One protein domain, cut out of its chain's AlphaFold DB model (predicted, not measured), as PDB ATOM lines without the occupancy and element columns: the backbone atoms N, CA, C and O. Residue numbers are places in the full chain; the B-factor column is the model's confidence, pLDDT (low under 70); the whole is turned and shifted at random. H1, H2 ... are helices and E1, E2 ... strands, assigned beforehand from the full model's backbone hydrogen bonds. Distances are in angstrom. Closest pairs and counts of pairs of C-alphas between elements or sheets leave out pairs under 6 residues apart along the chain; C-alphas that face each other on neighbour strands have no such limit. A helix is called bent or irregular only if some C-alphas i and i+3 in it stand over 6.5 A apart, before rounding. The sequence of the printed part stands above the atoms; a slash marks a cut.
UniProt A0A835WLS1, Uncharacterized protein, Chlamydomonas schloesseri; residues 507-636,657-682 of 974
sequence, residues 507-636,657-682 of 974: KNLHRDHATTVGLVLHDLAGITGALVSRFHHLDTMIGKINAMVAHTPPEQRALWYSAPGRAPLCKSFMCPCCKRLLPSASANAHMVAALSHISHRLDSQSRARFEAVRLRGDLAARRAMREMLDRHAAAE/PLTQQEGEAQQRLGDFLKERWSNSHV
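AT A GLANCE: This is residues 507 to 636 and 657 to 682 of the 974 residues of an uncharacterized protein of Chlamydomonas schloesseri (UniProt A0A835WLS1). Two groups of helices lie on either side of a small two-strand hairpin, E1 and E2. In one, the long H7 and H2 cross H1 at wide angles, with short H3 near H2 and H7; in the other, H4, H5 and H6 form an up-and-down bundle, each helix running against the one before it. The printed part has 156 residues, with seven named helices and two named strands in the order H1 H2 H3 E1 E2 H4 H5 H6 H7; the sheet order is E1 - E2, antiparallel, and the class is mostly helix. It is compact, with a radius of gyration of the C-alphas of 15.7 A and spans of 47 by 36 by 26 A.

HOW THE PARTS SIT: H1, residues 507 to 525, touches H2, residues 538 to 550, with residues 510 to 518 alone, at a steep tilt of 69 degrees, only just short of about perpendicular; the closest C-alphas are those of Ala 514 and Ile 542, 5.7 A. H7, residues 660 to 682, touches H1 at a steep tilt of 65 degrees, closest at the C-alphas of Ala 525 and Gly 670, 4.4 A. It touches H2 too, closest at the C-alphas of Met 548 and Arg 676, 5.4 A. H3, residues 554 to 560, touches no helix; it is only just irregular, C-alphas 555 and 558 being 6.9 A apart. In the hairpin of E1, residues 572 to 574, and E2, residues 581 to 583, N 573 and O 582 are within hydrogen-bond range at 2.9 A. The closest C-alphas of H1 and E1 are those of Val 520 and Phe 573, 6.0 A. H4, residues 584 to 600, is irregular, C-alphas 597 and 600 being 7.5 A apart. H6, residues 619 to 633, touches H4 at a steep tilt of 43 degrees, closest at the C-alphas of Met 591 and Met 625, 6.3 A. H5, residues 604 to 613, forms a helical hairpin with H6, closest at the C-alphas of Val 613 and Ala 621, 5.0 A. Every O i to N i+4 pair is within hydrogen-bond range in H1, H2, H5 and H6; the counts are 12 of 13 in H4, 17 of 19 in H7 and 0 of 3 in H3, where 3 of 4 O i to N i+3 pairs are.

IN THESE COORDINATES: H1 begins at C-alpha 507, (198.292, 169.929, 180.846), and is 26.4 A long. H4 is 25.3 A, H6 20.9 A and H2 18.0 A. H7, 33.6 A, ends at C-alpha 682, (181.559, 158.431, 199.473).

THE WHOLE: The C-alphas farthest apart are those of Pro 554 and Ser 604, 49.6 A. Residues 637 to 656 are not printed, and C-alphas 636 and 657 are 18.7 A apart across the cut. The links H1 to H2 and H3 to E1 are long. Mean pLDDT of the printed part is 89.9; residues 533 to 536, 563 to 565 and 682 are under 70.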
ATOM      1  N   LYS A 507     198.236 170.479 179.476       71.44
ATOM      2  CA  LYS A 507     198.292 169.929 180.846       71.44
ATOM      3  C   LYS A 507     198.438 171.005 181.928       71.44
ATOM      4  O   LYS A 507     197.882 170.838 183.010       71.44
ATOM      5  N   ASN A 508     199.152 172.096 181.647       78.19
ATOM      6  CA  ASN A 508     199.401 173.150 182.634       78.19
ATOM      7  C   ASN A 508     198.121 173.932 182.961       78.19
ATOM      8  O   ASN A 508     197.857 174.190 184.129       78.19
ATOM      9  N   LEU A 509     197.258 174.193 181.975       84.75
ATOM     10  CA  LEU A 509     195.987 174.876 182.225       84.75
ATOM     11  C   LEU A 509     195.081 174.111 183.206       84.75
ATOM     12  O   LEU A 509     194.484 174.726 184.084       84.75
ATOM     13  N   HIS A 510     194.985 172.780 183.105       84.25
ATOM     14  CA  HIS A 510     194.165 171.994 184.046       84.25
ATOM     15  C   HIS A 510     194.760 171.944 185.440       84.25
ATOM     16  O   HIS A 510     194.020 171.976 186.421       84.25
ATOM     17  N   ARG A 511     196.093 171.927 185.527       86.94
ATOM     18  CA  ARG A 511     196.811 172.076 186.792       86.94
ATOM     19  C   ARG A 511     196.477 173.412 187.452       86.94
ATOM     20  O   ARG A 511     196.157 173.418 188.639       86.94
ATOM     21  N   ASP A 512     196.441 174.499 186.689       89.94
ATOM     22  CA  ASP A 512     196.134 175.837 187.199       89.94
ATOM     23  C   ASP A 512     194.649 176.008 187.569       89.94
ATOM     24  O   ASP A 512     194.307 176.531 188.635       89.94
ATOM     25  N   HIS A 513     193.750 175.506 186.720       93.56
ATOM     26  CA  HIS A 513     192.305 175.504 186.945       93.56
ATOM     27  C   HIS A 513     191.915 174.692 188.189       93.56
ATOM     28  O   HIS A 513     191.231 175.217 189.067       93.56
ATOM     29  N   ALA A 514     192.376 173.443 188.314       92.75
ATOM     30  CA  ALA A 514     192.097 172.617 189.489       92.75
ATOM     31  C   ALA A 514     192.746 173.186 190.760       92.75
ATOM     32  O   ALA A 514     192.149 173.148 191.834       92.75
ATOM     33  N   THR A 515     193.931 173.790 190.631       92.69
ATOM     34  CA  THR A 515     194.585 174.497 191.735       92.69
ATOM     35  C   THR A 515     193.759 175.677 192.244       92.69
ATOM     36  O   THR A 515     193.645 175.841 193.458       92.69
ATOM     37  N   THR A 516     193.176 176.497 191.362       94.19
ATOM     38  CA  THR A 516     192.418 177.680 191.815       94.19
ATOM     39  C   THR A 516     191.069 177.293 192.424       94.19
ATOM     40  O   THR A 516     190.670 177.879 193.424       94.19
ATOM     41  N   VAL A 517     190.427 176.226 191.929       95.25
ATOM     42  CA  VAL A 517     189.256 175.624 192.593       95.25
ATOM     43  C   VAL A 517     189.624 175.098 193.983       95.25
ATOM     44  O   VAL A 517     188.886 175.346 194.927       95.25
ATOM     45  N   GLY A 518     190.785 174.452 194.145       94.25
ATOM     46  CA  GLY A 518     191.298 174.032 195.455       94.25
ATOM     47  C   GLY A 518     191.514 175.191 196.441       94.25
ATOM     48  O   GLY A 518     191.235 175.048 197.628       94.25
ATOM     49  N   LEU A 519     191.941 176.363 195.951       94.19
ATOM     50  CA  LEU A 519     192.023 177.589 196.759       94.19
ATOM     51  C   LEU A 519     190.630 178.109 197.149       94.19
ATOM     52  O   LEU A 519     190.422 178.429 198.310       94.19
ATOM     53  N   VAL A 520     189.655 178.137 196.230       95.31
ATOM     54  CA  VAL A 520     188.274 178.544 196.563       95.31
ATOM     55  C   VAL A 520     187.624 177.570 197.555       95.31
ATOM     56  O   VAL A 520     186.987 178.007 198.505       95.31
ATOM     57  N   LEU A 521     187.822 176.259 197.398       95.12
ATOM     58  CA  LEU A 521     187.332 175.241 198.337       95.12
ATOM     59  C   LEU A 521     187.911 175.420 199.751       95.12
ATOM     60  O   LEU A 521     187.197 175.248 200.738       95.12
ATOM     61  N   HIS A 522     189.182 175.803 199.852       94.88
ATOM     62  CA  HIS A 522     189.794 176.179 201.121       94.88
ATOM     63  C   HIS A 522     189.187 177.478 201.681       94.88
ATOM     64  O   HIS A 522     188.652 177.487 202.787       94.88
ATOM     65  N   ASP A 523     189.233 178.558 200.898       94.19
ATOM     66  CA  ASP A 523     188.981 179.928 201.357       94.19
ATOM     67  C   ASP A 523     187.496 180.272 201.552       94.19
ATOM     68  O   ASP A 523     187.185 181.194 202.305       94.19
ATOM     69  N   LEU A 524     186.587 179.562 200.874       94.75
ATOM     70  CA  LEU A 524     185.137 179.801 200.921       94.75
ATOM     71  C   LEU A 524     184.360 178.701 201.662       94.75
ATOM     72  O   LEU A 524     183.332 178.991 202.264       94.75
ATOM     73  N   ALA A 525     184.828 177.448 201.629       94.81
ATOM     74  CA  ALA A 525     184.137 176.309 202.248       94.81
ATOM     75  C   ALA A 525     184.884 175.707 203.461       94.81
ATOM     76  O   ALA A 525     184.406 174.742 204.063       94.81
ATOM     77  N   GLY A 526     186.046 176.262 203.835       94.38
ATOM     78  CA  GLY A 526     186.851 175.817 204.981       94.38
ATOM     79  C   GLY A 526     187.550 174.469 204.776       94.38
ATOM     80  O   GLY A 526     187.946 173.815 205.742       94.38
ATOM     81  N   ILE A 527     187.676 174.003 203.530       93.38
ATOM     82  CA  ILE A 527     188.150 172.652 203.223       93.38
ATOM     83  C   ILE A 527     189.685 172.644 203.199       93.38
ATOM     84  O   ILE A 527     190.313 172.791 202.152       93.38
ATOM     85  N   THR A 528     190.301 172.432 204.363       87.44
ATOM     86  CA  THR A 528     191.768 172.374 204.538       87.44
ATOM     87  C   THR A 528     192.446 171.407 203.557       87.44
ATOM     88  O   THR A 528     193.414 171.764 202.885       87.44
ATOM     89  N   GLY A 529     191.872 170.212 203.379       83.62
ATOM     90  CA  GLY A 529     192.317 169.191 202.418       83.62
ATOM     91  C   GLY A 529     192.030 169.480 200.934       83.62
ATOM     92  O   GLY A 529     192.238 168.601 200.100       83.62
ATOM     93  N   ALA A 530     191.533 170.668 200.571       86.81
ATOM     94  CA  ALA A 530     191.396 171.086 199.172       86.81
ATOM     95  C   ALA A 530     192.624 171.852 198.643       86.81
ATOM     96  O   ALA A 530     192.758 172.059 197.434       86.81
ATOM     97  N   LEU A 531     193.567 172.236 199.513       86.06
ATOM     98  CA  LEU A 531     194.812 172.854 199.072       86.06
ATOM     99  C   LEU A 531     195.694 171.848 198.324       86.06
ATOM    100  O   LEU A 531     196.199 170.880 198.892       86.06
ATOM    101  N   VAL A 532     195.972 172.147 197.051       73.12
ATOM    102  CA  VAL A 532     197.036 171.491 196.275       73.12
ATOM    103  C   VAL A 532     198.397 171.928 196.835       73.12
ATOM    104  O   VAL A 532     199.019 172.887 196.360       73.12
ATOM    105  N   SER A 533     198.806 171.245 197.902       61.16
ATOM    106  CA  SER A 533     200.138 171.272 198.504       61.16
ATOM    107  C   SER A 533     201.085 170.316 197.762       61.16
ATOM    108  O   SER A 533     200.677 169.618 196.834       61.16
ATOM    109  N   ARG A 534     202.351 170.216 198.195       47.44
ATOM    110  CA  ARG A 534     203.279 169.183 197.686       47.44
ATOM    111  C   ARG A 534     202.854 167.745 198.042       47.44
ATOM    112  O   ARG A 534     203.416 166.812 197.485       47.44
ATOM    113  N   PHE A 535     201.876 167.578 198.937       39.88
ATOM    114  CA  PHE A 535     201.416 166.291 199.477       39.88
ATOM    115  C   PHE A 535     200.006 165.898 199.006       39.88
ATOM    116  O   PHE A 535     199.444 164.919 199.487       39.88
ATOM    117  N   HIS A 536     199.381 166.671 198.113       55.78
ATOM    118  CA  HIS A 536     198.083 166.332 197.523       55.78
ATOM    119  C   HIS A 536     198.229 166.231 196.009       55.78
ATOM    120  O   HIS A 536     198.479 167.226 195.328       55.78
ATOM    121  N   HIS A 537     198.073 165.013 195.479       73.00
ATOM    122  CA  HIS A 537     198.196 164.764 194.048       73.00
ATOM    123  C   HIS A 537     197.178 165.595 193.261       73.00
ATOM    124  O   HIS A 537     195.965 165.503 193.452       73.00
ATOM    125  N   LEU A 538     197.694 166.401 192.335       81.56
ATOM    126  CA  LEU A 538     196.898 167.301 191.508       81.56
ATOM    127  C   LEU A 538     195.915 166.530 190.615       81.56
ATOM    128  O   LEU A 538     194.796 166.978 190.395       81.56
ATOM    129  N   ASP A 539     196.274 165.318 190.198       82.56
ATOM    130  CA  ASP A 539     195.392 164.415 189.456       82.56
ATOM    131  C   ASP A 539     194.237 163.880 190.331       82.56
ATOM    132  O   ASP A 539     193.117 163.724 189.847       82.56
ATOM    133  N   THR A 540     194.449 163.705 191.643       83.69
ATOM    134  CA  THR A 540     193.379 163.417 192.619       83.69
ATOM    135  C   THR A 540     192.464 164.625 192.819       83.69
ATOM    136  O   THR A 540     191.251 164.455 192.931       83.69
ATOM    137  N   MET A 541     193.014 165.845 192.817       87.06
ATOM    138  CA  MET A 541     192.221 167.080 192.872       87.06
ATOM    139  C   MET A 541     191.352 167.240 191.617       87.06
ATOM    140  O   MET A 541     190.153 167.476 191.726       87.06
ATOM    141  N   ILE A 542     191.934 167.029 190.430       89.94
ATOM    142  CA  ILE A 542     191.219 167.008 189.144       89.94
ATOM    143  C   ILE A 542     190.122 165.935 189.165       89.94
ATOM    144  O   ILE A 542     188.985 166.227 188.808       89.94
ATOM    145  N   GLY A 543     190.424 164.721 189.637       89.75
ATOM    146  CA  GLY A 543     189.448 163.637 189.775       89.75
ATOM    147  C   GLY A 543     188.267 164.005 190.677       89.75
ATOM    148  O   GLY A 543     187.117 163.824 190.276       89.75
ATOM    149  N   LYS A 544     188.530 164.589 191.854       91.75
ATOM    150  CA  LYS A 544     187.485 165.050 192.784       91.75
ATOM    151  C   LYS A 544     186.644 166.179 192.203       91.75
ATOM    152  O   LYS A 544     185.424 166.074 192.222       91.75
ATOM    153  N   ILE A 545     187.260 167.206 191.620       92.88
ATOM    154  CA  ILE A 545     186.536 168.311 190.972       92.88
ATOM    155  C   ILE A 545     185.667 167.785 189.823       92.88
ATOM    156  O   ILE A 545     184.492 168.136 189.728       92.88
ATOM    157  N   ASN A 546     186.197 166.889 188.989       92.62
ATOM    158  CA  ASN A 546     185.439 166.279 187.900       92.62
ATOM    159  C   ASN A 546     184.253 165.452 188.421       92.62
ATOM    160  O   ASN A 546     183.171 165.535 187.843       92.62
ATOM    161  N   ALA A 547     184.421 164.716 189.526       92.56
ATOM    162  CA  ALA A 547     183.333 164.003 190.188       92.56
ATOM    163  C   ALA A 547     182.287 164.963 190.782       92.56
ATOM    164  O   ALA A 547     181.095 164.737 190.589       92.56
ATOM    165  N   MET A 548     182.699 166.050 191.444       95.31
ATOM    166  CA  MET A 548     181.787 167.068 191.979       95.31
ATOM    167  C   MET A 548     180.943 167.710 190.868       95.31
ATOM    168  O   MET A 548     179.730 167.827 191.017       95.31
ATOM    169  N   VAL A 549     181.563 168.087 189.744       94.62
ATOM    170  CA  VAL A 549     180.869 168.672 188.582       94.62
ATOM    171  C   VAL A 549     179.917 167.661 187.935       94.62
ATOM    172  O   VAL A 549     178.771 168.003 187.647       94.62
ATOM    173  N   ALA A 550     180.350 166.411 187.739       93.75
ATOM    174  CA  ALA A 550     179.519 165.362 187.140       93.75
ATOM    175  C   ALA A 550     178.266 165.058 187.983       93.75
ATOM    176  O   ALA A 550     177.170 164.964 187.434       93.75
ATOM    177  N   HIS A 551     178.417 164.993 189.310       92.19
ATOM    178  CA  HIS A 551     177.331 164.785 190.277       92.19
ATOM    179  C   HIS A 551     176.715 166.105 190.789       92.19
ATOM    180  O   HIS A 551     176.133 166.148 191.877       92.19
ATOM    181  N   THR A 552     176.841 167.196 190.023       95.44
ATOM    182  CA  THR A 552     176.052 168.418 190.234       95.44
ATOM    183  C   THR A 552     174.766 168.338 189.401       95.44
ATOM    184  O   THR A 552     174.860 168.280 188.162       95.44
ATOM    185  N   PRO A 553     173.579 168.361 190.043       94.75
ATOM    186  CA  PRO A 553     172.288 168.391 189.356       94.75
ATOM    187  C   PRO A 553     172.198 169.539 188.334       94.75
ATOM    188  O   PRO A 553     172.768 170.603 188.596       94.75
ATOM    189  N   PRO A 554     171.536 169.367 187.171       93.31
ATOM    190  CA  PRO A 554     171.514 170.364 186.095       93.31
ATOM    191  C   PRO A 554     171.153 171.784 186.547       93.31
ATOM    192  O   PRO A 554     171.824 172.739 186.158       93.31
ATOM    193  N   GLU A 555     170.158 171.914 187.418       93.88
ATOM    194  CA  GLU A 555     169.675 173.159 188.015       93.88
ATOM    195  C   GLU A 555     170.693 173.817 188.961       93.88
ATOM    196  O   GLU A 555     170.753 175.042 189.053       93.88
ATOM    197  N   GLN A 556     171.570 173.030 189.593       94.88
ATOM    198  CA  GLN A 556     172.660 173.530 190.437       94.88
ATOM    199  C   GLN A 556     173.935 173.871 189.642       94.88
ATOM    200  O   GLN A 556     174.835 174.515 190.182       94.88
ATOM    201  N   ARG A 557     174.050 173.496 188.356       92.31
ATOM    202  CA  ARG A 557     175.288 173.714 187.568       92.31
ATOM    203  C   ARG A 557     175.666 175.183 187.400       92.31
ATOM    204  O   ARG A 557     176.844 175.477 187.212       92.31
ATOM    205  N   ALA A 558     174.706 176.100 187.526       92.38
ATOM    206  CA  ALA A 558     174.966 177.536 187.541       92.38
ATOM    207  C   ALA A 558     175.930 177.963 188.670       92.38
ATOM    208  O   ALA A 558     176.695 178.902 188.476       92.38
ATOM    209  N   LEU A 559     175.963 177.245 189.802       92.38
ATOM    210  CA  LEU A 559     176.824 177.547 190.955       92.38
ATOM    211  C   LEU A 559     178.323 177.303 190.689       92.38
ATOM    212  O   LEU A 559     179.167 177.811 191.420       92.38
ATOM    213  N   TRP A 560     178.683 176.599 189.608       93.75
ATOM    214  CA  TRP A 560     180.078 176.494 189.147       93.75
ATOM    215  C   TRP A 560     180.598 177.759 188.444       93.75
ATOM    216  O   TRP A 560     181.764 177.806 188.036       93.75
ATOM    217  N   TYR A 561     179.762 178.794 188.338       92.50
ATOM    218  CA  TYR A 561     180.093 180.110 187.811       92.50
ATOM    219  C   TYR A 561     179.796 181.162 188.886       92.50
ATOM    220  O   TYR A 561     178.676 181.261 189.381       92.50
ATOM    221  N   SER A 562     180.797 181.953 189.267       74.75
ATOM    222  CA  SER A 562     180.672 182.949 190.326       74.75
ATOM    223  C   SER A 562     179.701 184.066 189.940       74.75
ATOM    224  O   SER A 562     179.789 184.650 188.853       74.75
ATOM    225  N   ALA A 563     178.841 184.446 190.881       56.78
ATOM    226  CA  ALA A 563     178.356 185.817 190.952       56.78
ATOM    227  C   ALA A 563     179.442 186.661 191.655       56.78
ATOM    228  O   ALA A 563     179.909 186.225 192.708       56.78
ATOM    229  N   PRO A 564     179.863 187.823 191.114       60.09
ATOM    230  CA  PRO A 564     179.358 188.497 189.913       60.09
ATOM    231  C   PRO A 564     180.008 188.016 188.597       60.09
ATOM    232  O   PRO A 564     181.085 187.425 188.578       60.09
ATOM    233  N   GLY A 565     179.367 188.335 187.466       69.69
ATOM    234  CA  GLY A 565     179.974 188.237 186.128       69.69
ATOM    235  C   GLY A 565     179.966 186.861 185.447       69.69
ATOM    236  O   GLY A 565     180.439 186.762 184.318       69.69
ATOM    237  N   ARG A 566     179.423 185.807 186.081       85.44
ATOM    238  CA  ARG A 566     179.364 184.426 185.544       85.44
ATOM    239  C   ARG A 566     180.738 183.844 185.165       85.44
ATOM    240  O   ARG A 566     180.832 182.967 184.305       85.44
ATOM    241  N   ALA A 567     181.816 184.305 185.800       91.81
ATOM    242  CA  ALA A 567     183.138 183.722 185.598       91.81
ATOM    243  C   ALA A 567     183.166 182.283 186.153       91.81
ATOM    244  O   ALA A 567     182.658 182.048 187.245       91.81
ATOM    245  N   PRO A 568     183.744 181.290 185.457       95.25
ATOM    246  CA  PRO A 568     183.847 179.935 185.997       95.25
ATOM    247  C   PRO A 568     184.683 179.920 187.286       95.25
ATOM    248  O   PRO A 568     185.669 180.656 187.396       95.25
ATOM    249  N   LEU A 569     184.362 179.042 188.242       95.31
ATOM    250  CA  LEU A 569     185.119 178.923 189.499       95.31
ATOM    251  C   LEU A 569     186.608 178.627 189.268       95.31
ATOM    252  O   LEU A 569     187.457 179.131 189.995       95.31
ATOM    253  N   CYS A 570     186.955 177.912 188.194       94.94
ATOM    254  CA  CYS A 570     188.348 177.674 187.805       94.94
ATOM    255  C   CYS A 570     189.078 178.901 187.212       94.94
ATOM    256  O   CYS A 570     190.220 178.784 186.773       94.94
ATOM    257  N   LYS A 571     188.425 180.067 187.178       94.62
ATOM    258  CA  LYS A 571     188.994 181.389 186.875       94.62
ATOM    259  C   LYS A 571     188.565 182.428 187.926       94.62
ATOM    260  O   LYS A 571     188.437 183.610 187.604       94.62
ATOM    261  N   SER A 572     188.320 181.975 189.156       95.25
ATOM    262  CA  SER A 572     187.891 182.799 190.286       95.25
ATOM    263  C   SER A 572     188.780 182.547 191.507       95.25
ATOM    264  O   SER A 572     189.321 181.456 191.674       95.25
ATOM    265  N   PHE A 573     188.958 183.567 192.345       94.88
ATOM    266  CA  PHE A 573     189.786 183.546 193.552       94.88
ATOM    267  C   PHE A 573     189.102 184.353 194.660       94.88
ATOM    268  O   PHE A 573     188.487 185.384 194.386       94.88
ATOM    269  N   MET A 574     189.260 183.923 195.909       95.00
ATOM    270  CA  MET A 574     188.901 184.730 197.076       95.00
ATOM    271  C   MET A 574     189.983 185.788 197.323       95.00
ATOM    272  O   MET A 574     191.175 185.479 197.293       95.00
ATOM    273  N   CYS A 575     189.596 187.036 197.590       94.31
ATOM    274  CA  CYS A 575     190.513 188.034 198.142       94.31
ATOM    275  C   CYS A 575     190.683 187.784 199.654       94.31
ATOM    276  O   CYS A 575     189.690 187.888 200.376       94.31
ATOM    277  N   PRO A 576     191.898 187.529 200.185       92.25
ATOM    278  CA  PRO A 576     192.078 187.285 201.620       92.25
ATOM    279  C   PRO A 576     191.679 188.459 202.517       92.25
ATOM    280  O   PRO A 576     191.334 188.238 203.674       92.25
ATOM    281  N   CYS A 577     191.712 189.683 201.981       90.75
ATOM    282  CA  CYS A 577     191.449 190.914 202.718       90.75
ATOM    283  C   CYS A 577     189.940 191.160 202.924       90.75
ATOM    284  O   CYS A 577     189.465 191.090 204.053       90.75
ATOM    285  N   CYS A 578     189.166 191.341 201.843       92.69
ATOM    286  CA  CYS A 578     187.715 191.590 201.912       92.69
ATOM    287  C   CYS A 578     186.830 190.332 201.800       92.69
ATOM    288  O   CYS A 578     185.617 190.443 201.644       92.69
ATOM    289  N   LYS A 579     187.436 189.135 201.783       93.62
ATOM    290  CA  LYS A 579     186.782 187.819 201.604       93.62
ATOM    291  C   LYS A 579     185.849 187.710 200.382       93.62
ATOM    292  O   LYS A 579     185.013 186.816 200.337       93.62
ATOM    293  N   ARG A 580     185.985 188.586 199.377       94.62
ATOM    294  CA  ARG A 580     185.141 188.592 198.168       94.62
ATOM    295  C   ARG A 580     185.654 187.605 197.116       94.62
ATOM    296  O   ARG A 580     186.853 187.599 196.821       94.62
ATOM    297  N   LEU A 581     184.758 186.804 196.541       95.38
ATOM    298  CA  LEU A 581     185.024 185.925 195.400       95.38
ATOM    299  C   LEU A 581     185.024 186.747 194.108       95.38
ATOM    300  O   LEU A 581     184.066 187.455 193.804       95.38
ATOM    301  N   LEU A 582     186.117 186.673 193.351       94.81
ATOM    302  CA  LEU A 582     186.395 187.581 192.240       94.81
ATOM    303  C   LEU A 582     186.982 186.831 191.034       94.81
ATOM    304  O   LEU A 582     187.791 185.918 191.229       94.81
ATOM    305  N   PRO A 583     186.685 187.246 189.787       95.06
ATOM    306  CA  PRO A 583     187.395 186.763 188.605       95.06
ATOM    307  C   PRO A 583     188.913 186.995 188.717       95.06
ATOM    308  O   PRO A 583     189.346 188.009 189.265       95.06
ATOM    309  N   SER A 584     189.737 186.105 188.152       91.06
ATOM    310  CA  SER A 584     191.210 186.090 188.307       91.06
ATOM    311  C   SER A 584     191.930 187.430 188.080       91.06
ATOM    312  O   SER A 584     192.980 187.658 188.687       91.06
ATOM    313  N   ALA A 585     191.405 188.292 187.203       87.88
ATOM    314  CA  ALA A 585     191.950 189.626 186.938       87.88
ATOM    315  C   ALA A 585     191.626 190.609 188.079       87.88
ATOM    316  O   ALA A 585     192.539 191.186 188.669       87.88
ATOM    317  N   SER A 586     190.349 190.725 188.454       93.56
ATOM    318  CA  SER A 586     189.890 191.529 189.594       93.56
ATOM    319  C   SER A 586     190.546 191.070 190.898       93.56
ATOM    320  O   SER A 586     191.086 191.884 191.638       93.56
ATOM    321  N   ALA A 587     190.623 189.759 191.144       92.25
ATOM    322  CA  ALA A 587     191.313 189.207 192.307       92.25
ATOM    323  C   ALA A 587     192.797 189.616 192.371       92.25
ATOM    324  O   ALA A 587     193.311 189.908 193.450       92.25
ATOM    325  N   ASN A 588     193.484 189.674 191.221       93.81
ATOM    326  CA  ASN A 588     194.862 190.160 191.150       93.81
ATOM    327  C   ASN A 588     194.944 191.645 191.525       93.81
ATOM    328  O   ASN A 588     195.786 192.009 192.339       93.81
ATOM    329  N   ALA A 589     194.050 192.485 190.992       94.94
ATOM    330  CA  ALA A 589     193.990 193.906 191.333       94.94
ATOM    331  C   ALA A 589     193.740 194.134 192.837       94.94
ATOM    332  O   ALA A 589     194.457 194.914 193.455       94.94
ATOM    333  N   HIS A 590     192.808 193.398 193.456       94.81
ATOM    334  CA  HIS A 590     192.544 193.502 194.899       94.81
ATOM    335  C   HIS A 590     193.744 193.066 195.751       94.81
ATOM    336  O   HIS A 590     194.036 193.698 196.763       94.81
ATOM    337  N   MET A 591     194.442 191.990 195.366       95.50
ATOM    338  CA  MET A 591     195.638 191.535 196.085       95.50
ATOM    339  C   MET A 591     196.809 192.511 195.940       95.50
ATOM    340  O   MET A 591     197.493 192.771 196.927       95.50
ATOM    341  N   VAL A 592     197.006 193.102 194.755       96.38
ATOM    342  CA  VAL A 592     198.014 194.152 194.535       96.38
ATOM    343  C   VAL A 592     197.666 195.433 195.297       96.38
ATOM    344  O   VAL A 592     198.560 196.030 195.885       96.38
ATOM    345  N   ALA A 593     196.394 195.841 195.345       95.81
ATOM    346  CA  ALA A 593     195.957 196.989 196.142       95.81
ATOM    347  C   ALA A 593     196.220 196.766 197.641       95.81
ATOM    348  O   ALA A 593     196.896 197.578 198.270       95.81
ATOM    349  N   ALA A 594     195.790 195.619 198.183       94.00
ATOM    350  CA  ALA A 594     196.001 195.281 199.590       94.00
ATOM    351  C   ALA A 594     197.489 195.221 199.962       94.00
ATOM    352  O   ALA A 594     197.892 195.836 200.944       94.00
ATOM    353  N   LEU A 595     198.318 194.536 199.165       95.19
ATOM    354  CA  LEU A 595     199.758 194.433 199.426       95.19
ATOM    355  C   LEU A 595     200.512 195.747 199.198       95.19
ATOM    356  O   LEU A 595     201.498 195.978 199.889       95.19
ATOM    357  N   SER A 596     200.046 196.625 198.304       95.75
ATOM    358  CA  SER A 596     200.570 197.994 198.191       95.75
ATOM    359  C   SER A 596     200.291 198.795 199.465       95.75
ATOM    360  O   SER A 596     201.201 199.439 199.980       95.75
ATOM    361  N   HIS A 597     199.074 198.710 200.012       93.06
ATOM    362  CA  HIS A 597     198.686 199.394 201.248       93.06
ATOM    363  C   HIS A 597     199.535 198.926 202.446       93.06
ATOM    364  O   HIS A 597     200.212 199.736 203.082       93.06
ATOM    365  N   ILE A 598     199.617 197.611 202.693       92.88
ATOM    366  CA  ILE A 598     200.425 197.045 203.792       92.88
ATOM    367  C   ILE A 598     201.926 196.918 203.468       92.88
ATOM    368  O   ILE A 598     202.678 196.378 204.276       92.88
ATOM    369  N   SER A 599     202.400 197.394 202.309       94.69
ATOM    370  CA  SER A 599     203.787 197.188 201.841       94.69
ATOM    371  C   SER A 599     204.847 197.665 202.839       94.69
ATOM    372  O   SER A 599     205.911 197.054 202.959       94.69
ATOM    373  N   HIS A 600     204.524 198.716 203.598       93.31
ATOM    374  CA  HIS A 600     205.339 199.274 204.671       93.31
ATOM    375  C   HIS A 600     205.459 198.349 205.901       93.31
ATOM    376  O   HIS A 600     206.493 198.377 206.568       93.31
ATOM    377  N   ARG A 601     204.452 197.497 206.159       92.44
ATOM    378  CA  ARG A 601     204.410 196.488 207.241       92.44
ATOM    379  C   ARG A 601     205.020 195.144 206.838       92.44
ATOM    380  O   ARG A 601     205.429 194.382 207.706       92.44
ATOM    381  N   LEU A 602     205.104 194.850 205.536       91.06
ATOM    382  CA  LEU A 602     205.792 193.654 205.041       91.06
ATOM    383  C   LEU A 602     207.280 193.692 205.411       91.06
ATOM    384  O   LEU A 602     207.944 194.714 205.213       91.06
ATOM    385  N   ASP A 603     207.812 192.553 205.859       92.50
ATOM    386  CA  ASP A 603     209.249 192.338 206.032       92.50
ATOM    387  C   ASP A 603     210.013 192.480 204.698       92.50
ATOM    388  O   ASP A 603     209.422 192.459 203.615       92.50
ATOM    389  N   SER A 604     211.339 192.617 204.751       92.25
ATOM    390  CA  SER A 604     212.163 192.859 203.558       92.25
ATOM    391  C   SER A 604     212.094 191.735 202.514       92.25
ATOM    392  O   SER A 604     212.117 192.024 201.315       92.25
ATOM    393  N   GLN A 605     211.942 190.472 202.930       92.94
ATOM    394  CA  GLN A 605     211.804 189.330 202.024       92.94
ATOM    395  C   GLN A 605     210.414 189.315 201.372       92.94
ATOM    396  O   GLN A 605     210.313 189.172 200.152       92.94
ATOM    397  N   SER A 606     209.344 189.512 202.146       91.88
ATOM    398  CA  SER A 606     207.972 189.600 201.627       91.88
ATOM    399  C   SER A 606     207.775 190.820 200.725       91.88
ATOM    400  O   SER A 606     207.129 190.709 199.686       91.88
ATOM    401  N   ARG A 607     208.389 191.966 201.043       96.19
ATOM    402  CA  ARG A 607     208.359 193.178 200.210       96.19
ATOM    403  C   ARG A 607     209.065 192.962 198.869       96.19
ATOM    404  O   ARG A 607     208.479 193.242 197.827       96.19
ATOM    405  N   ALA A 608     210.268 192.380 198.872       93.25
ATOM    406  CA  ALA A 608     210.972 192.016 197.639       93.25
ATOM    407  C   ALA A 608     210.199 190.963 196.815       93.25
ATOM    408  O   ALA A 608     210.102 191.070 195.590       93.25
ATOM    409  N   ARG A 609     209.584 189.975 197.482       93.94
ATOM    410  CA  ARG A 609     208.713 188.977 196.844       93.94
ATOM    411  C   ARG A 609     207.479 189.622 196.212       93.94
ATOM    412  O   ARG A 609     207.115 189.223 195.111       93.94
ATOM    413  N   PHE A 610     206.857 190.606 196.867       96.75
ATOM    414  CA  PHE A 610     205.712 191.351 196.336       96.75
ATOM    415  C   PHE A 610     206.069 192.125 195.064       96.75
ATOM    416  O   PHE A 610     205.406 191.938 194.041       96.75
ATOM    417  N   GLU A 611     207.150 192.907 195.084       96.00
ATOM    418  CA  GLU A 611     207.620 193.661 193.913       96.00
ATOM    419  C   GLU A 611     207.874 192.753 192.697       96.00
ATOM    420  O   GLU A 611     207.477 193.084 191.578       96.00
ATOM    421  N   ALA A 612     208.431 191.558 192.920       93.12
ATOM    422  CA  ALA A 612     208.676 190.567 191.873       93.12
ATOM    423  C   ALA A 612     207.408 189.871 191.321       93.12
ATOM    424  O   ALA A 612     207.466 189.280 190.238       93.12
ATOM    425  N   VAL A 613     206.267 189.901 192.030       94.38
ATOM    426  CA  VAL A 613     205.022 189.225 191.595       94.38
ATOM    427  C   VAL A 613     203.875 190.158 191.218       94.38
ATOM    428  O   VAL A 613     203.014 189.737 190.444       94.38
ATOM    429  N   ARG A 614     203.850 191.413 191.689       95.44
ATOM    430  CA  ARG A 614     202.711 192.338 191.512       95.44
ATOM    431  C   ARG A 614     202.291 192.543 190.049       95.44
ATOM    432  O   ARG A 614     201.103 192.645 189.759       95.44
ATOM    433  N   LEU A 615     203.257 192.523 189.125       92.75
ATOM    434  CA  LEU A 615     203.033 192.692 187.682       92.75
ATOM    435  C   LEU A 615     202.637 191.401 186.945       92.75
ATOM    436  O   LEU A 615     202.187 191.464 185.804       92.75
ATOM    437  N   ARG A 616     202.841 190.219 187.540       85.88
ATOM    438  CA  ARG A 616     202.890 188.958 186.778       85.88
ATOM    439  C   ARG A 616     201.535 188.377 186.385       85.88
ATOM    440  O   ARG A 616     201.477 187.617 185.427       85.88
ATOM    441  N   GLY A 617     200.459 188.670 187.121       86.12
ATOM    442  CA  GLY A 617     199.086 188.258 186.775       86.12
ATOM    443  C   GLY A 617     198.810 186.742 186.706       86.12
ATOM    444  O   GLY A 617     197.677 186.335 186.426       86.12
ATOM    445  N   ASP A 618     199.810 185.894 186.954       91.06
ATOM    446  CA  ASP A 618     199.737 184.436 186.867       91.06
ATOM    447  C   ASP A 618     199.241 183.784 188.181       91.06
ATOM    448  O   ASP A 618     198.982 184.447 189.191       91.06
ATOM    449  N   LEU A 619     199.016 182.465 188.167       90.00
ATOM    450  CA  LEU A 619     198.563 181.726 189.353       90.00
ATOM    451  C   LEU A 619     199.617 181.685 190.475       90.00
ATOM    452  O   LEU A 619     199.250 181.738 191.649       90.00
ATOM    453  N   ALA A 620     200.906 181.592 190.151       88.12
ATOM    454  CA  ALA A 620     201.972 181.561 191.151       88.12
ATOM    455  C   ALA A 620     202.106 182.920 191.856       88.12
ATOM    456  O   ALA A 620     202.255 182.963 193.076       88.12
ATOM    457  N   ALA A 621     201.949 184.019 191.115       90.50
ATOM    458  CA  ALA A 621     201.853 185.374 191.639       90.50
ATOM    459  C   ALA A 621     200.648 185.532 192.578       90.50
ATOM    460  O   ALA A 621     200.819 185.947 193.724       90.50
ATOM    461  N   ARG A 622     199.445 185.115 192.152       93.38
ATOM    462  CA  ARG A 622     198.251 185.118 193.019       93.38
ATOM    463  C   ARG A 622     198.436 184.266 194.279       93.38
ATOM    464  O   ARG A 622     198.087 184.727 195.358       93.38
ATOM    465  N   ARG A 623     199.033 183.069 194.181       93.31
ATOM    466  CA  ARG A 623     199.364 182.226 195.347       93.31
ATOM    467  C   ARG A 623     200.334 182.915 196.308       93.31
ATOM    468  O   ARG A 623     200.047 182.978 197.498       93.31
ATOM    469  N   ALA A 624     201.428 183.482 195.800       91.00
ATOM    470  CA  ALA A 624     202.403 184.207 196.613       91.00
ATOM    471  C   ALA A 624     201.773 185.413 197.330       91.00
ATOM    472  O   ALA A 624     202.011 185.614 198.518       91.00
ATOM    473  N   MET A 625     200.936 186.188 196.636       95.50
ATOM    474  CA  MET A 625     200.220 187.319 197.231       95.50
ATOM    475  C   MET A 625     199.206 186.874 198.294       95.50
ATOM    476  O   MET A 625     199.135 187.482 199.361       95.50
ATOM    477  N   ARG A 626     198.486 185.772 198.048       94.44
ATOM    478  CA  ARG A 626     197.571 185.155 199.017       94.44
ATOM    479  C   ARG A 626     198.305 184.731 200.298       94.44
ATOM    480  O   ARG A 626     197.858 185.057 201.387       94.44
ATOM    481  N   GLU A 627     199.458 184.066 200.172       93.06
ATOM    482  CA  GLU A 627     200.312 183.672 201.308       93.06
ATOM    483  C   GLU A 627     200.803 184.868 202.143       93.06
ATOM    484  O   GLU A 627     200.876 184.767 203.364       93.06
ATOM    485  N   MET A 628     201.159 185.990 201.506       94.38
ATOM    486  CA  MET A 628     201.649 187.181 202.216       94.38
ATOM    487  C   MET A 628     200.527 187.899 202.977       94.38
ATOM    488  O   MET A 628     200.738 188.313 204.115       94.38
ATOM    489  N   LEU A 629     199.323 187.981 202.397       93.06
ATOM    490  CA  LEU A 629     198.148 188.540 203.075       93.06
ATOM    491  C   LEU A 629     197.684 187.669 204.251       93.06
ATOM    492  O   LEU A 629     197.433 188.206 205.326       93.06
ATOM    493  N   ASP A 630     197.625 186.343 204.079       90.25
ATOM    494  CA  ASP A 630     197.273 185.408 205.158       90.25
ATOM    495  C   ASP A 630     198.247 185.511 206.343       90.25
ATOM    496  O   ASP A 630     197.817 185.534 207.493       90.25
ATOM    497  N   ARG A 631     199.559 185.603 206.073       88.56
ATOM    498  CA  ARG A 631     200.585 185.752 207.119       88.56
ATOM    499  C   ARG A 631     200.431 187.044 207.914       88.56
ATOM    500  O   ARG A 631     200.567 187.002 209.130       88.56
ATOM    501  N   HIS A 632     200.153 188.168 207.252       87.50
ATOM    502  CA  HIS A 632     199.959 189.440 207.951       87.50
ATOM    503  C   HIS A 632     198.666 189.425 208.779       87.50
ATOM    504  O   HIS A 632     198.698 189.743 209.963       87.50
ATOM    505  N   ALA A 633     197.561 188.934 208.207       84.19
ATOM    506  CA  ALA A 633     196.283 188.798 208.911       84.19
ATOM    507  C   ALA A 633     196.316 187.801 210.092       84.19
ATOM    508  O   ALA A 633     195.441 187.858 210.949       84.19
ATOM    509  N   ALA A 634     197.301 186.898 210.142       84.00
ATOM    510  CA  ALA A 634     197.548 185.994 211.268       84.00
ATOM    511  C   ALA A 634     198.587 186.521 212.284       84.00
ATOM    512  O   ALA A 634     198.813 185.871 213.304       84.00
ATOM    513  N   ALA A 635     199.240 187.654 211.999       82.44
ATOM    514  CA  ALA A 635     200.209 188.303 212.884       82.44
ATOM    515  C   ALA A 635     199.597 189.467 213.686       82.44
ATOM    516  O   ALA A 635     200.089 189.778 214.769       82.44
ATOM    517  N   GLU A 636     198.532 190.087 213.172       78.31
ATOM    518  CA  GLU A 636     197.734 191.068 213.915       78.31
ATOM    519  C   GLU A 636     197.023 190.408 215.118       78.31
ATOM    520  O   GLU A 636     196.519 189.285 215.000       78.31
ATOM    521  N   PRO A 657     183.258 196.256 202.990       90.94
ATOM    522  CA  PRO A 657     182.736 194.959 203.394       90.94
ATOM    523  C   PRO A 657     181.767 194.346 202.378       90.94
ATOM    524  O   PRO A 657     181.163 195.031 201.545       90.94
ATOM    525  N   LEU A 658     181.622 193.025 202.444       93.00
ATOM    526  CA  LEU A 658     180.573 192.320 201.711       93.00
ATOM    527  C   LEU A 658     179.210 192.856 202.153       93.00
ATOM    528  O   LEU A 658     178.909 192.891 203.346       93.00
ATOM    529  N   THR A 659     178.369 193.234 201.192       94.31
ATOM    530  CA  THR A 659     176.948 193.466 201.476       94.31
ATOM    531  C   THR A 659     176.307 192.173 201.988       94.31
ATOM    532  O   THR A 659     176.767 191.080 201.648       94.31
ATOM    533  N   GLN A 660     175.219 192.259 202.762       94.62
ATOM    534  CA  GLN A 660     174.516 191.061 203.250       94.62
ATOM    535  C   GLN A 660     174.170 190.099 202.098       94.62
ATOM    536  O   GLN A 660     174.394 188.898 202.206       94.62
ATOM    537  N   GLN A 661     173.711 190.631 200.960       93.19
ATOM    538  CA  GLN A 661     173.369 189.838 199.778       93.19
ATOM    539  C   GLN A 661     174.583 189.106 199.172       93.19
ATOM    540  O   GLN A 661     174.457 187.944 198.779       93.19
ATOM    541  N   GLU A 662     175.757 189.747 199.111       92.50
ATOM    542  CA  GLU A 662     177.006 189.094 198.690       92.50
ATOM    543  C   GLU A 662     177.456 188.038 199.706       92.50
ATOM    544  O   GLU A 662     177.835 186.937 199.308       92.50
ATOM    545  N   GLY A 663     177.373 188.341 201.005       93.88
ATOM    546  CA  GLY A 663     177.701 187.415 202.090       93.88
ATOM    547  C   GLY A 663     176.847 186.149 202.040       93.88
ATOM    548  O   GLY A 663     177.384 185.045 202.003       93.88
ATOM    549  N   GLU A 664     175.528 186.291 201.930       93.88
ATOM    550  CA  GLU A 664     174.605 185.166 201.761       93.88
ATOM    551  C   GLU A 664     174.839 184.385 200.458       93.88
ATOM    552  O   GLU A 664     174.740 183.158 200.443       93.88
ATOM    553  N   ALA A 665     175.125 185.068 199.344       91.50
ATOM    554  CA  ALA A 665     175.409 184.407 198.071       91.50
ATOM    555  C   ALA A 665     176.703 183.583 198.139       91.50
ATOM    556  O   ALA A 665     176.742 182.457 197.639       91.50
ATOM    557  N   GLN A 666     177.730 184.112 198.804       95.00
ATOM    558  CA  GLN A 666     178.971 183.399 199.078       95.00
ATOM    559  C   GLN A 666     178.770 182.243 200.062       95.00
ATOM    560  O   GLN A 666     179.290 181.161 199.808       95.00
ATOM    561  N   GLN A 667     177.973 182.418 201.119       95.25
ATOM    562  CA  GLN A 667     177.661 181.353 202.076       95.25
ATOM    563  C   GLN A 667     176.952 180.177 201.388       95.25
ATOM    564  O   GLN A 667     177.446 179.053 201.443       95.25
ATOM    565  N   ARG A 668     175.879 180.444 200.622       94.62
ATOM    566  CA  ARG A 668     175.170 179.423 199.822       94.62
ATOM    567  C   ARG A 668     176.106 178.671 198.865       94.62
ATOM    568  O   ARG A 668     175.948 177.468 198.668       94.62
ATOM    569  N   LEU A 669     177.087 179.364 198.283       95.38
ATOM    570  CA  LEU A 669     178.101 178.761 197.417       95.38
ATOM    571  C   LEU A 669     179.125 177.920 198.204       95.38
ATOM    572  O   LEU A 669     179.486 176.833 197.755       95.38
ATOM    573  N   GLY A 670     179.566 178.382 199.375       95.62
ATOM    574  CA  GLY A 670     180.437 177.631 200.281       95.62
ATOM    575  C   GLY A 670     179.788 176.332 200.761       95.62
ATOM    576  O   GLY A 670     180.410 175.273 200.677       95.62
ATOM    577  N   ASP A 671     178.517 176.386 201.162       96.12
ATOM    578  CA  ASP A 671     177.747 175.216 201.597       96.12
ATOM    579  C   ASP A 671     177.532 174.210 200.455       96.12
ATOM    580  O   ASP A 671     177.789 173.018 200.633       96.12
ATOM    581  N   PHE A 672     177.177 174.676 199.250       96.38
ATOM    582  CA  PHE A 672     177.115 173.838 198.045       96.38
ATOM    583  C   PHE A 672     178.455 173.141 197.751       96.38
ATOM    584  O   PHE A 672     178.500 171.933 197.507       96.38
ATOM    585  N   LEU A 673     179.570 173.875 197.802       96.00
ATOM    586  CA  LEU A 673     180.898 173.307 197.558       96.00
ATOM    587  C   LEU A 673     181.295 172.283 198.637       96.00
ATOM    588  O   LEU A 673     181.895 171.255 198.312       96.00
ATOM    589  N   LYS A 674     180.919 172.526 199.896       96.00
ATOM    590  CA  LYS A 674     181.130 171.634 201.047       96.00
ATOM    591  C   LYS A 674     180.307 170.348 200.944       96.00
ATOM    592  O   LYS A 674     180.849 169.267 201.183       96.00
ATOM    593  N   GLU A 675     179.046 170.441 200.523       95.62
ATOM    594  CA  GLU A 675     178.172 169.299 200.219       95.62
ATOM    595  C   GLU A 675     178.769 168.440 199.091       95.62
ATOM    596  O   GLU A 675     179.059 167.255 199.285       95.62
ATOM    597  N   ARG A 676     179.060 169.052 197.932       95.50
ATOM    598  CA  ARG A 676     179.616 168.354 196.759       95.50
ATOM    599  C   ARG A 676     180.975 167.717 197.069       95.50
ATOM    600  O   ARG A 676     181.217 166.588 196.643       95.50
ATOM    601  N   TRP A 677     181.847 168.385 197.832       94.12
ATOM    602  CA  TRP A 677     183.141 167.821 198.239       94.12
ATOM    603  C   TRP A 677     182.961 166.622 199.167       94.12
ATOM    604  O   TRP A 677     183.602 165.598 198.944       94.12
ATOM    605  N   SER A 678     182.076 166.709 200.163       92.44
ATOM    606  CA  SER A 678     181.815 165.612 201.106       92.44
ATOM    607  C   SER A 678     181.295 164.368 200.379       92.44
ATOM    608  O   SER A 678     181.853 163.278 200.527       92.44
ATOM    609  N   ASN A 679     180.328 164.556 199.478       90.38
ATOM    610  CA  ASN A 679     179.770 163.492 198.641       90.38
ATOM    611  C   ASN A 679     180.823 162.864 197.698       90.38
ATOM    612  O   ASN A 679     180.741 161.674 197.390       90.38
ATOM    613  N   SER A 680     181.865 163.609 197.300       88.50
ATOM    614  CA  SER A 680     182.930 163.106 196.411       88.50
ATOM    615  C   SER A 680     183.828 162.010 197.013       88.50
ATOM    616  O   SER A 680     184.499 161.312 196.255       88.50
ATOM    617  N   HIS A 681     183.853 161.824 198.343       78.75
ATOM    618  CA  HIS A 681     184.629 160.740 198.981       78.75
ATOM    619  C   HIS A 681     183.804 159.463 199.197       78.75
ATOM    620  O   HIS A 681     184.379 158.380 199.275       78.75
ATOM    621  N   VAL A 682     182.473 159.575 199.284       67.12
ATOM    622  CA  VAL A 682     181.559 158.431 199.473       67.12
ATOM    623  C   VAL A 682     181.432 157.609 198.184       67.12
ATOM    624  O   VAL A 682     181.253 156.391 198.223       67.12
TER     625      VAL A 682